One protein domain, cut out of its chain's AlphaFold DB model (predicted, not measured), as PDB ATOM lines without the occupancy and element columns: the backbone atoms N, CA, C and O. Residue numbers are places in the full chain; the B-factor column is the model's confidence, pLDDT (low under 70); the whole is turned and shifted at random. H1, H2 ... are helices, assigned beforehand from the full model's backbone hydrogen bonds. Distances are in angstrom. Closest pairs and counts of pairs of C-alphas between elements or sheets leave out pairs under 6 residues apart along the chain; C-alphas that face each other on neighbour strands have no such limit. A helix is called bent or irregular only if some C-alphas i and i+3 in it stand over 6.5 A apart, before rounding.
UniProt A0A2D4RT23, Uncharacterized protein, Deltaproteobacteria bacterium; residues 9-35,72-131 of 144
ATOM      1  N   GLN A   9     191.399 171.672 193.961       94.25
ATOM      2  CA  GLN A   9     192.094 172.918 193.613       94.25
ATOM      3  C   GLN A   9     191.188 173.922 192.885       94.25
ATOM      4  O   GLN A   9     191.351 175.122 193.065       94.25
ATOM      5  N   LEU A  10     190.217 173.470 192.081       94.00
ATOM      6  CA  LEU A  10     189.269 174.378 191.421       94.00
ATOM      7  C   LEU A  10     188.279 174.983 192.424       94.00
ATOM      8  O   LEU A  10     187.886 176.141 192.282       94.00
ATOM      9  N   VAL A  11     187.901 174.214 193.449       93.81
ATOM     10  CA  VAL A  11     187.098 174.719 194.570       93.81
ATOM     11  C   VAL A  11     187.888 175.781 195.336       93.81
ATOM     12  O   VAL A  11     187.371 176.880 195.540       93.81
ATOM     13  N   ASP A  12     189.154 175.505 195.654       91.94
ATOM     14  CA  ASP A  12     190.046 176.427 196.375       91.94
ATOM     15  C   ASP A  12     190.333 177.717 195.593       91.94
ATOM     16  O   ASP A  12     190.492 178.788 196.182       91.94
ATOM     17  N   LEU A  13     190.372 177.637 194.259       93.06
ATOM     18  CA  LEU A  13     190.477 178.798 193.370       93.06
ATOM     19  C   LEU A  13     189.196 179.648 193.335       93.06
ATOM     20  O   LEU A  13     189.219 180.787 192.867       93.06
ATOM     21  N   GLY A  14     188.088 179.128 193.866       92.50
ATOM     22  CA  GLY A  14     186.825 179.845 194.001       92.50
ATOM     23  C   GLY A  14     185.824 179.589 192.877       92.50
ATOM     24  O   GLY A  14     184.917 180.399 192.703       92.50
ATOM     25  N   LEU A  15     185.928 178.475 192.142       93.38
ATOM     26  CA  LEU A  15     184.960 178.142 191.087       93.38
ATOM     27  C   LEU A  15     183.516 178.071 191.617       93.38
ATOM     28  O   LEU A  15     182.602 178.550 190.954       93.38
ATOM     29  N   LEU A  16     183.302 177.530 192.822       93.06
ATOM     30  CA  LEU A  16     181.958 177.477 193.417       93.06
ATOM     31  C   LEU A  16     181.416 178.876 193.749       93.06
ATOM     32  O   LEU A  16     180.246 179.154 193.517       93.06
ATOM     33  N   LYS A  17     182.282 179.796 194.194       91.94
ATOM     34  CA  LYS A  17     181.900 181.197 194.435       91.94
ATOM     35  C   LYS A  17     181.504 181.897 193.135       91.94
ATOM     36  O   LYS A  17     180.532 182.646 193.111       91.94
ATOM     37  N   TYR A  18     182.220 181.621 192.042       91.62
ATOM     38  CA  TYR A  18     181.838 182.105 190.715       91.62
ATOM     39  C   TYR A  18     180.442 181.614 190.315       91.62
ATOM     40  O   TYR A  18     179.618 182.418 189.887       91.62
ATOM     41  N   MET A  19     180.156 180.321 190.510       92.81
ATOM     42  CA  MET A  19     178.837 179.741 190.224       92.81
ATOM     43  C   MET A  19     177.718 180.462 190.983       92.81
ATOM     44  O   MET A  19     176.694 180.793 190.390       92.81
ATOM     45  N   GLU A  20     177.919 180.750 192.271       92.12
ATOM     46  CA  GLU A  20     176.946 181.495 193.079       92.12
ATOM     47  C   GLU A  20     176.717 182.920 192.561       92.12
ATOM     48  O   GLU A  20     175.583 183.398 192.554       92.12
ATOM     49  N   ILE A  21     177.775 183.609 192.124       90.62
ATOM     50  CA  ILE A  21     177.663 184.960 191.552       90.62
ATOM     51  C   ILE A  21     176.863 184.929 190.252       90.62
ATOM     52  O   ILE A  21     175.954 185.739 190.086       90.62
ATOM     53  N   VAL A  22     177.175 183.991 189.357       91.62
ATOM     54  CA  VAL A  22     176.458 183.799 188.087       91.62
ATOM     55  C   VAL A  22     174.975 183.508 188.345       91.62
ATOM     56  O   VAL A  22     174.112 184.168 187.771       91.62
ATOM     57  N   ALA A  23     174.669 182.614 189.289       91.69
ATOM     58  CA  ALA A  23     173.292 182.303 189.666       91.69
ATOM     59  C   ALA A  23     172.544 183.527 190.231       91.69
ATOM     60  O   ALA A  23     171.396 183.772 189.867       91.69
ATOM     61  N   LYS A  24     173.196 184.348 191.070       91.31
ATOM     62  CA  LYS A  24     172.618 185.604 191.593       91.31
ATOM     63  C   LYS A  24     172.361 186.654 190.511       91.31
ATOM     64  O   LYS A  24     171.526 187.529 190.715       91.31
ATOM     65  N   GLN A  25     173.068 186.586 189.384       89.62
ATOM     66  CA  GLN A  25     172.822 187.437 188.215       89.62
ATOM     67  C   GLN A  25     171.643 186.941 187.358       89.62
ATOM     68  O   GLN A  25     171.263 187.625 186.412       89.62
ATOM     69  N   GLY A  26     171.048 185.789 187.695       92.75
ATOM     70  CA  GLY A  26     169.952 185.179 186.938       92.75
ATOM     71  C   GLY A  26     170.414 184.427 185.691       92.75
ATOM     72  O   GLY A  26     169.598 184.092 184.839       92.75
ATOM     73  N   GLU A  27     171.715 184.170 185.564       93.19
ATOM     74  CA  GLU A  27     172.290 183.505 184.402       93.19
ATOM     75  C   GLU A  27     172.287 181.978 184.598       93.19
ATOM     76  O   GLU A  27     172.755 181.459 185.612       93.19
ATOM     77  N   GLU A  28     171.791 181.235 183.605       92.12
ATOM     78  CA  GLU A  28     171.647 179.769 183.700       92.12
ATOM     79  C   GLU A  28     172.934 178.999 183.363       92.12
ATOM     80  O   GLU A  28     173.121 177.849 183.768       92.12
ATOM     81  N   ARG A  29     173.842 179.608 182.588       92.94
ATOM     82  CA  ARG A  29     175.082 178.970 182.121       92.94
ATOM     83  C   ARG A  29     176.275 179.468 182.920       92.94
ATOM     84  O   ARG A  29     176.467 180.667 183.064       92.94
ATOM     85  N   LEU A  30     177.164 178.552 183.307       92.62
ATOM     86  CA  LEU A  30     178.392 178.904 184.028       92.62
ATOM     87  C   LEU A  30     179.245 179.936 183.278       92.62
ATOM     88  O   LEU A  30     179.710 180.899 183.865       92.62
ATOM     89  N   PHE A  31     179.412 179.752 181.969       91.81
ATOM     90  CA  PHE A  31     180.098 180.697 181.086       91.81
ATOM     91  C   PHE A  31     179.074 181.435 180.216       91.81
ATOM     92  O   PHE A  31     179.041 181.276 178.993       91.81
ATOM     93  N   TRP A  32     178.185 182.186 180.868       91.12
ATOM     94  CA  TRP A  32     177.031 182.848 180.250       91.12
ATOM     95  C   TRP A  32     177.392 183.844 179.144       91.12
ATOM     96  O   TRP A  32     176.639 183.982 178.182       91.12
ATOM     97  N   SER A  33     178.564 184.476 179.225       89.62
ATOM     98  CA  SER A  33     179.035 185.456 178.240       89.62
ATOM     99  C   SER A  33     179.595 184.838 176.954       89.62
ATOM    100  O   SER A  33     179.922 185.569 176.021       89.62
ATOM    101  N   LEU A  34     179.721 183.506 176.862       91.81
ATOM    102  CA  LEU A  34     180.209 182.868 175.638       91.81
ATOM    103  C   LEU A  34     179.156 182.953 174.521       91.81
ATOM    104  O   LEU A  34     178.046 182.428 174.709       91.81
ATOM    105  N   PRO A  35     179.510 183.514 173.346       90.25
ATOM    106  CA  PRO A  35     178.612 183.571 172.203       90.25
ATOM    107  C   PRO A  35     178.439 182.187 171.574       90.25
ATOM    108  O   PRO A  35     179.358 181.357 171.581       90.25
ATOM    109  N   HIS A  72     194.531 164.949 177.074       95.81
ATOM    110  CA  HIS A  72     195.610 163.957 177.026       95.81
ATOM    111  C   HIS A  72     196.532 164.082 178.237       95.81
ATOM    112  O   HIS A  72     196.831 163.083 178.882       95.81
ATOM    113  N   THR A  73     196.902 165.309 178.597       95.62
ATOM    114  CA  THR A  73     197.731 165.586 179.777       95.62
ATOM    115  C   THR A  73     197.062 165.091 181.062       95.62
ATOM    116  O   THR A  73     197.719 164.450 181.882       95.62
ATOM    117  N   PHE A  74     195.754 165.321 181.225       96.81
ATOM    118  CA  PHE A  74     194.978 164.791 182.350       96.81
ATOM    119  C   PHE A  74     194.980 163.255 182.381       96.81
ATOM    120  O   PHE A  74     195.287 162.670 183.414       96.81
ATOM    121  N   ILE A  75     194.690 162.599 181.250       97.19
ATOM    122  CA  ILE A  75     194.668 161.129 181.131       97.19
ATOM    123  C   ILE A  75     196.032 160.531 181.484       97.19
ATOM    124  O   ILE A  75     196.107 159.607 182.292       97.19
ATOM    125  N   THR A  76     197.110 161.064 180.908       96.69
ATOM    126  CA  THR A  76     198.475 160.598 181.181       96.69
ATOM    127  C   THR A  76     198.816 160.767 182.656       96.69
ATOM    128  O   THR A  76     199.308 159.831 183.282       96.69
ATOM    129  N   ARG A  77     198.506 161.929 183.245       96.69
ATOM    130  CA  ARG A  77     198.799 162.191 184.658       96.69
ATOM    131  C   ARG A  77     197.988 161.297 185.593       96.69
ATOM    132  O   ARG A  77     198.543 160.787 186.558       96.69
ATOM    133  N   ALA A  78     196.717 161.057 185.282       96.81
ATOM    134  CA  ALA A  78     195.873 160.126 186.020       96.81
ATOM    135  C   ALA A  78     196.452 158.704 186.025       96.81
ATOM    136  O   ALA A  78     196.526 158.088 187.084       96.81
ATOM    137  N   LYS A  79     196.927 158.214 184.870       95.75
ATOM    138  CA  LYS A  79     197.579 156.897 184.767       95.75
ATOM    139  C   LYS A  79     198.879 156.827 185.566       95.75
ATOM    140  O   LYS A  79     199.076 155.874 186.310       95.75
ATOM    141  N   VAL A  80     199.736 157.844 185.450       95.38
ATOM    142  CA  VAL A  80     200.992 157.933 186.221       95.38
ATOM    143  C   VAL A  80     200.724 157.937 187.729       95.38
ATOM    144  O   VAL A  80     201.486 157.344 188.482       95.38
ATOM    145  N   ASN A  81     199.615 158.537 188.166       95.25
ATOM    146  CA  ASN A  81     199.206 158.576 189.571       95.25
ATOM    147  C   ASN A  81     198.360 157.355 189.998       95.25
ATOM    148  O   ASN A  81     197.701 157.403 191.034       95.25
ATOM    149  N   GLY A  82     198.357 156.271 189.212       93.75
ATOM    150  CA  GLY A  82     197.750 154.991 189.590       93.75
ATOM    151  C   GLY A  82     196.221 154.944 189.526       93.75
ATOM    152  O   GLY A  82     195.616 154.063 190.131       93.75
ATOM    153  N   MET A  83     195.572 155.872 188.817       94.75
ATOM    154  CA  MET A  83     194.121 155.816 188.630       94.75
ATOM    155  C   MET A  83     193.729 154.581 187.810       94.75
ATOM    156  O   MET A  83     194.244 154.365 186.712       94.75
ATOM    157  N   GLU A  84     192.763 153.814 188.316       91.69
ATOM    158  CA  GLU A  84     192.207 152.654 187.618       91.69
ATOM    159  C   GLU A  84     191.626 153.047 186.246       91.69
ATOM    160  O   GLU A  84     190.889 154.029 186.124       91.69
ATOM    161  N   ASP A  85     191.920 152.261 185.205       90.50
ATOM    162  CA  ASP A  85     191.514 152.566 183.825       90.50
ATOM    163  C   ASP A  85     189.987 152.643 183.664       90.50
ATOM    164  O   ASP A  85     189.481 153.523 182.965       90.50
ATOM    165  N   ALA A  86     189.231 151.794 184.370       89.75
ATOM    166  CA  ALA A  86     187.772 151.823 184.335       89.75
ATOM    167  C   ALA A  86     187.206 153.122 184.946       89.75
ATOM    168  O   ALA A  86     186.310 153.741 184.355       89.75
ATOM    169  N   LEU A  87     187.771 153.582 186.070       90.81
ATOM    170  CA  LEU A  87     187.432 154.859 186.706       90.81
ATOM    171  C   LEU A  87     187.811 156.045 185.806       90.81
ATOM    172  O   LEU A  87     187.007 156.962 185.615       90.81
ATOM    173  N   LEU A  88     189.001 156.004 185.196       93.44
ATOM    174  CA  LEU A  88     189.479 157.028 184.267       93.44
ATOM    175  C   LEU A  88     188.576 157.135 183.037       93.44
ATOM    176  O   LEU A  88     188.133 158.236 182.703       93.44
ATOM    177  N   LYS A  89     188.243 156.006 182.396       91.94
ATOM    178  CA  LYS A  89     187.303 155.940 181.265       91.94
ATOM    179  C   LYS A  89     185.951 156.548 181.635       91.94
ATOM    180  O   LYS A  89     185.429 157.355 180.862       91.94
ATOM    181  N   LYS A  90     185.430 156.263 182.837       90.75
ATOM    182  CA  LYS A  90     184.187 156.868 183.353       90.75
ATOM    183  C   LYS A  90     184.311 158.384 183.545       90.75
ATOM    184  O   LYS A  90     183.420 159.118 183.112       90.75
ATOM    185  N   LEU A  91     185.416 158.873 184.121       92.31
ATOM    186  CA  LEU A  91     185.672 160.310 184.305       92.31
ATOM    187  C   LEU A  91     185.738 161.052 182.972       92.31
ATOM    188  O   LEU A  91     185.105 162.097 182.816       92.31
ATOM    189  N   VAL A  92     186.470 160.515 181.997       93.56
ATOM    190  CA  VAL A  92     186.684 161.200 180.720       93.56
ATOM    191  C   VAL A  92     185.539 160.956 179.732       93.56
ATOM    192  O   VAL A  92     185.362 161.750 178.808       93.56
ATOM    193  N   GLY A  93     184.707 159.938 179.952       91.19
ATOM    194  CA  GLY A  93     183.584 159.583 179.082       91.19
ATOM    195  C   GLY A  93     184.013 158.797 177.844       91.19
ATOM    196  O   GLY A  93     183.481 159.035 176.765       91.19
ATOM    197  N   HIS A  94     185.006 157.919 177.983       90.75
ATOM    198  CA  HIS A  94     185.333 156.929 176.956       90.75
ATOM    199  C   HIS A  94     184.448 155.695 177.118       90.75
ATOM    200  O   HIS A  94     184.044 155.358 178.235       90.75
ATOM    201  N   GLU A  95     184.174 155.010 176.010       82.62
ATOM    202  CA  GLU A  95     183.502 153.718 176.070       82.62
ATOM    203  C   GLU A  95     184.332 152.702 176.861       82.62
ATOM    204  O   GLU A  95     185.560 152.644 176.760       82.62
ATOM    205  N   GLN A  96     183.640 151.908 177.675       74.81
ATOM    206  CA  GLN A  96     184.212 150.734 178.325       74.81
ATOM    207  C   GLN A  96     184.022 149.513 177.429       74.81
ATOM    208  O   GLN A  96     183.099 149.481 176.619       74.81
ATOM    209  N   GLU A  97     184.875 148.503 177.562       70.94
ATOM    210  CA  GLU A  97     184.681 147.243 176.839       70.94
ATOM    211  C   GLU A  97     183.400 146.543 177.303       70.94
ATOM    212  O   GLU A  97     182.956 146.735 178.435       70.94
ATOM    213  N   PHE A  98     182.795 145.730 176.434       59.16
ATOM    214  CA  PHE A  98     181.501 145.079 176.684       59.16
ATOM    215  C   PHE A  98     181.463 144.310 178.017       59.16
ATOM    216  O   PHE A  98     180.503 144.425 178.776       59.16
ATOM    217  N   THR A  99     182.552 143.618 178.362       59.25
ATOM    218  CA  THR A  99     182.723 142.907 179.639       59.25
ATOM    219  C   THR A  99     182.787 143.850 180.844       59.25
ATOM    220  O   THR A  99     182.233 143.535 181.890       59.25
ATOM    221  N   GLN A 100     183.385 145.035 180.706       57.25
ATOM    222  CA  GLN A 100     183.454 146.048 181.765       57.25
ATOM    223  C   GLN A 100     182.147 146.842 181.911       57.25
ATOM    224  O   GLN A 100     181.831 147.265 183.022       57.25
ATOM    225  N   LYS A 101     181.355 147.008 180.837       56.94
ATOM    226  CA  LYS A 101     180.088 147.771 180.856       56.94
ATOM    227  C   LYS A 101     179.092 147.227 181.893       56.94
ATOM    228  O   LYS A 101     178.436 148.022 182.564       56.94
ATOM    229  N   HIS A 102     178.999 145.904 182.054       52.88
ATOM    230  CA  HIS A 102     178.042 145.276 182.976       52.88
ATOM    231  C   HIS A 102     178.436 145.390 184.456       52.88
ATOM    232  O   HIS A 102     177.557 145.521 185.304       52.88
ATOM    233  N   TYR A 103     179.735 145.407 184.771       55.16
ATOM    234  CA  TYR A 103     180.221 145.512 186.151       55.16
ATOM    235  C   TYR A 103     180.474 146.975 186.557       55.16
ATOM    236  O   TYR A 103     179.954 147.448 187.565       55.16
ATOM    237  N   ALA A 104     181.187 147.757 185.743       56.47
ATOM    238  CA  ALA A 104     181.701 149.072 186.139       56.47
ATOM    239  C   ALA A 104     180.673 150.224 186.113       56.47
ATOM    240  O   ALA A 104     180.898 151.270 186.743       56.47
ATOM    241  N   ALA A 105     179.529 150.057 185.432       56.12
ATOM    242  CA  ALA A 105     178.479 151.081 185.382       56.12
ATOM    243  C   ALA A 105     178.003 151.482 186.793       56.12
ATOM    244  O   ALA A 105     177.883 152.680 187.079       56.12
ATOM    245  N   ASN A 106     177.879 150.497 187.690       61.41
ATOM    246  CA  ASN A 106     177.426 150.673 189.071       61.41
ATOM    247  C   ASN A 106     178.553 150.632 190.119       61.41
ATOM    248  O   ASN A 106     178.308 150.998 191.261       61.41
ATOM    249  N   MET A 107     179.781 150.233 189.759       68.94
ATOM    250  CA  MET A 107     180.877 150.094 190.737       68.94
ATOM    251  C   MET A 107     181.417 151.423 191.264       68.94
ATOM    252  O   MET A 107     181.814 151.503 192.417       68.94
ATOM    253  N   PHE A 108     181.446 152.466 190.431       80.12
ATOM    254  CA  PHE A 108     182.026 153.750 190.829       80.12
ATOM    255  C   PHE A 108     180.942 154.763 191.171       80.12
ATOM    256  O   PHE A 108     180.279 155.295 190.269       80.12
ATOM    257  N   ASP A 109     180.799 155.050 192.459       88.62
ATOM    258  CA  ASP A 109     179.990 156.159 192.943       88.62
ATOM    259  C   ASP A 109     180.701 157.516 192.740       88.62
ATOM    260  O   ASP A 109     181.836 157.616 192.255       88.62
ATOM    261  N   LEU A 110     180.011 158.605 193.086       91.19
ATOM    262  CA  LEU A 110     180.562 159.952 192.947       91.19
ATOM    263  C   LEU A 110     181.758 160.195 193.885       91.19
ATOM    264  O   LEU A 110     182.648 160.971 193.535       91.19
ATOM    265  N   ALA A 111     181.813 159.522 195.037       92.81
ATOM    266  CA  ALA A 111     182.907 159.653 195.994       92.81
ATOM    267  C   ALA A 111     184.194 159.003 195.464       92.81
ATOM    268  O   ALA A 111     185.274 159.581 195.594       92.81
ATOM    269  N   MET A 112     184.094 157.854 194.795       92.81
ATOM    270  CA  MET A 112     185.212 157.210 194.102       92.81
ATOM    271  C   MET A 112     185.716 158.073 192.944       92.81
ATOM    272  O   MET A 112     186.923 158.283 192.819       92.81
ATOM    273  N   LEU A 113     184.811 158.650 192.147       94.12
ATOM    274  CA  LEU A 113     185.186 159.604 191.096       94.12
ATOM    275  C   LEU A 113     185.895 160.836 191.682       94.12
ATOM    276  O   LEU A 113     186.862 161.323 191.094       94.12
ATOM    277  N   GLN A 114     185.435 161.335 192.835       96.62
ATOM    278  CA  GLN A 114     186.028 162.486 193.519       96.62
ATOM    279  C   GLN A 114     187.427 162.166 194.055       96.62
ATOM    280  O   GLN A 114     188.339 162.983 193.914       96.62
ATOM    281  N   LYS A 115     187.620 160.979 194.641       95.12
ATOM    282  CA  LYS A 115     188.949 160.494 195.040       95.12
ATOM    283  C   LYS A 115     189.864 160.401 193.823       95.12
ATOM    284  O   LYS A 115     190.952 160.959 193.855       95.12
ATOM    285  N   GLY A 116     189.379 159.793 192.738       94.88
ATOM    286  CA  GLY A 116     190.113 159.658 191.484       94.88
ATOM    287  C   GLY A 116     190.572 161.002 190.929       94.88
ATOM    288  O   GLY A 116     191.768 161.197 190.728       94.88
ATOM    289  N   ILE A 117     189.656 161.951 190.704       96.06
ATOM    290  CA  ILE A 117     190.040 163.251 190.138       96.06
ATOM    291  C   ILE A 117     191.071 163.961 191.026       96.06
ATOM    292  O   ILE A 117     191.993 164.572 190.497       96.06
ATOM    293  N   ASN A 118     190.963 163.815 192.355       96.62
ATOM    294  CA  ASN A 118     191.866 164.414 193.339       96.62
ATOM    295  C   ASN A 118     193.267 163.790 193.411       96.62
ATOM    296  O   ASN A 118     194.128 164.387 194.059       96.62
ATOM    297  N   LEU A 119     193.504 162.651 192.748       95.19
ATOM    298  CA  LEU A 119     194.846 162.084 192.560       95.19
ATOM    299  C   LEU A 119     195.665 162.870 191.532       95.19
ATOM    300  O   LEU A 119     196.887 162.753 191.505       95.19
ATOM    301  N   VAL A 120     195.026 163.631 190.640       95.81
ATOM    302  CA  VAL A 120     195.721 164.347 189.565       95.81
ATOM    303  C   VAL A 120     196.262 165.669 190.094       95.81
ATOM    304  O   VAL A 120     195.540 166.654 190.206       95.81
ATOM    305  N   GLU A 121     197.563 165.699 190.375       92.81
ATOM    306  CA  GLU A 121     198.251 166.889 190.882       92.81
ATOM    307  C   GLU A 121     199.435 167.286 190.003       92.81
ATOM    308  O   GLU A 121     200.116 166.436 189.419       92.81
ATOM    309  N   TYR A 122     199.720 168.585 189.963       92.44
ATOM    310  CA  TYR A 122     200.856 169.176 189.255       92.44
ATOM    311  C   TYR A 122     201.705 169.970 190.261       92.44
ATOM    312  O   TYR A 122     201.481 171.167 190.414       92.44
ATOM    313  N   PRO A 123     202.655 169.332 190.977       88.31
ATOM    314  CA  PRO A 123     203.400 169.977 192.065       88.31
ATOM    315  C   PRO A 123     204.200 171.214 191.646       88.31
ATOM    316  O   PRO A 123     204.418 172.108 192.453       88.31
ATOM    317  N   SER A 124     204.626 171.279 190.382       88.81
ATOM    318  CA  SER A 124     205.359 172.416 189.820       88.81
ATOM    319  C   SER A 124     204.470 173.603 189.433       88.81
ATOM    320  O   SER A 124     204.988 174.632 189.006       88.81
ATOM    321  N   LEU A 125     203.144 173.474 189.534       88.75
ATOM    322  CA  LEU A 125     202.204 174.510 189.127       88.75
ATOM    323  C   LEU A 125     201.822 175.383 190.327       88.75
ATOM    324  O   LEU A 125     201.062 174.953 191.195       88.75
ATOM    325  N   ASP A 126     202.309 176.626 190.350       88.62
ATOM    326  CA  ASP A 126     201.826 177.626 191.302       88.62
ATOM    327  C   ASP A 126     200.523 178.255 190.785       88.62
ATOM    328  O   ASP A 126     200.477 178.884 189.729       88.62
ATOM    329  N   LEU A 127     199.446 178.053 191.541       88.75
ATOM    330  CA  LEU A 127     198.104 178.542 191.230       88.75
ATOM    331  C   LEU A 127     197.691 179.730 192.109       88.75
ATOM    332  O   LEU A 127     196.548 180.181 192.014       88.75
ATOM    333  N   LYS A 128     198.569 180.236 192.985       86.25
ATOM    334  CA  LYS A 128     198.226 181.307 193.939       86.25
ATOM    335  C   LYS A 128     197.717 182.563 193.240       86.25
ATOM    336  O   LYS A 128     196.691 183.096 193.654       86.25
ATOM    337  N   GLU A 129     198.367 182.958 192.150       85.88
ATOM    338  CA  GLU A 129     198.003 184.139 191.352       85.88
ATOM    339  C   GLU A 129     196.660 183.990 190.618       85.88
ATOM    340  O   GLU A 129     196.076 184.977 190.179       85.88
ATOM    341  N   LEU A 130     196.127 182.767 190.503       86.06
ATOM    342  CA  LEU A 130     194.808 182.526 189.913       86.06
ATOM    343  C   LEU A 130     193.668 182.630 190.932       86.06
ATOM    344  O   LEU A 130     192.500 182.534 190.549       86.06
ATOM    345  N   ARG A 131     193.965 182.802 192.228       84.88
ATOM    346  CA  ARG A 131     192.930 182.965 193.254       84.88
ATOM    347  C   ARG A 131     192.212 184.293 193.058       84.88
ATOM    348  O   ARG A 131     192.778 185.365 193.259       84.88
TER     349      ARG A 131
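AT A GLANCE: This is residues 9 to 35 and 72 to 131 of the 144 residues of an uncharacterized protein of Deltaproteobacteria bacterium (UniProt A0A2D4RT23). Two helical lobes stand with a gap between them, bridged by a long tail. The smaller lobe holds H1 and H2, with residues 25 to 35 leading from the end of H2 to the cut, the last of them running away from H2; in the larger, H4 packs on H3 and crosses H6, with H5 at the far side, and residues 119 to 131 run from H6 over to H1. The 87 printed residues have six named helices, H1 to H6 in chain order, and no named strand: the class is all helix. The whole is loose, with a radius of gyration of the C-alphas of 16.5 A, and spans 46 by 33 by 26 A.

IN THESE COORDINATES: H1, residues 9 to 12, begins at C-alpha 9 (192.094, 172.918, 193.613). H2, residues 15 to 24, is 14.4 A long. H3 is residues 72 to 80, 12.2 A, and H4 residues 85 to 92, 10.4 A. H5, residues 98 to 107, 14.9 A, is irregular, but only just: C-alphas 103 and 106 are 6.6 A apart. H6, residues 110 to 118, 12.2 A, ends at C-alpha 118 (191.866, 164.414, 193.339).

HOW THE PARTS SIT: H1 and H2 meet only through their link, and each is apart from H3, H4, H5 and H6. H3 and H4 form a helical hairpin; they touch at a shallow tilt of 29 degrees, opposite ways, with the C-alphas of Ala 78 and Leu 88 closest at 7.3 A. H4 and H6 touch about perpendicular, at 89 degrees, closest at the C-alphas of Leu 87 and Leu 113, 6.8 A. H4 and H5 are close but not clearly touching, with the C-alphas of Ala 86 and Ala 104 closest at 6.9 A. Every O i to N i+4 pair is within hydrogen-bond range in H2, H3, H4 and H6; H5 has 1 of 6, beside 3 of 7 O i to N i+3 pairs, and H1 is too short for an O i to N i+4 pair.

THE WHOLE: The farthest C-alphas, of Gln 25 and Thr 99, are 46.4 A apart. Residues 36 to 71 are not printed, and C-alphas 35 and 72 stand 26.4 A apart across this cut, on the link from H2 to H3. The links printed whole are tight. Mean pLDDT of the printed part is 87.8; residues 98 to 107 are under 70.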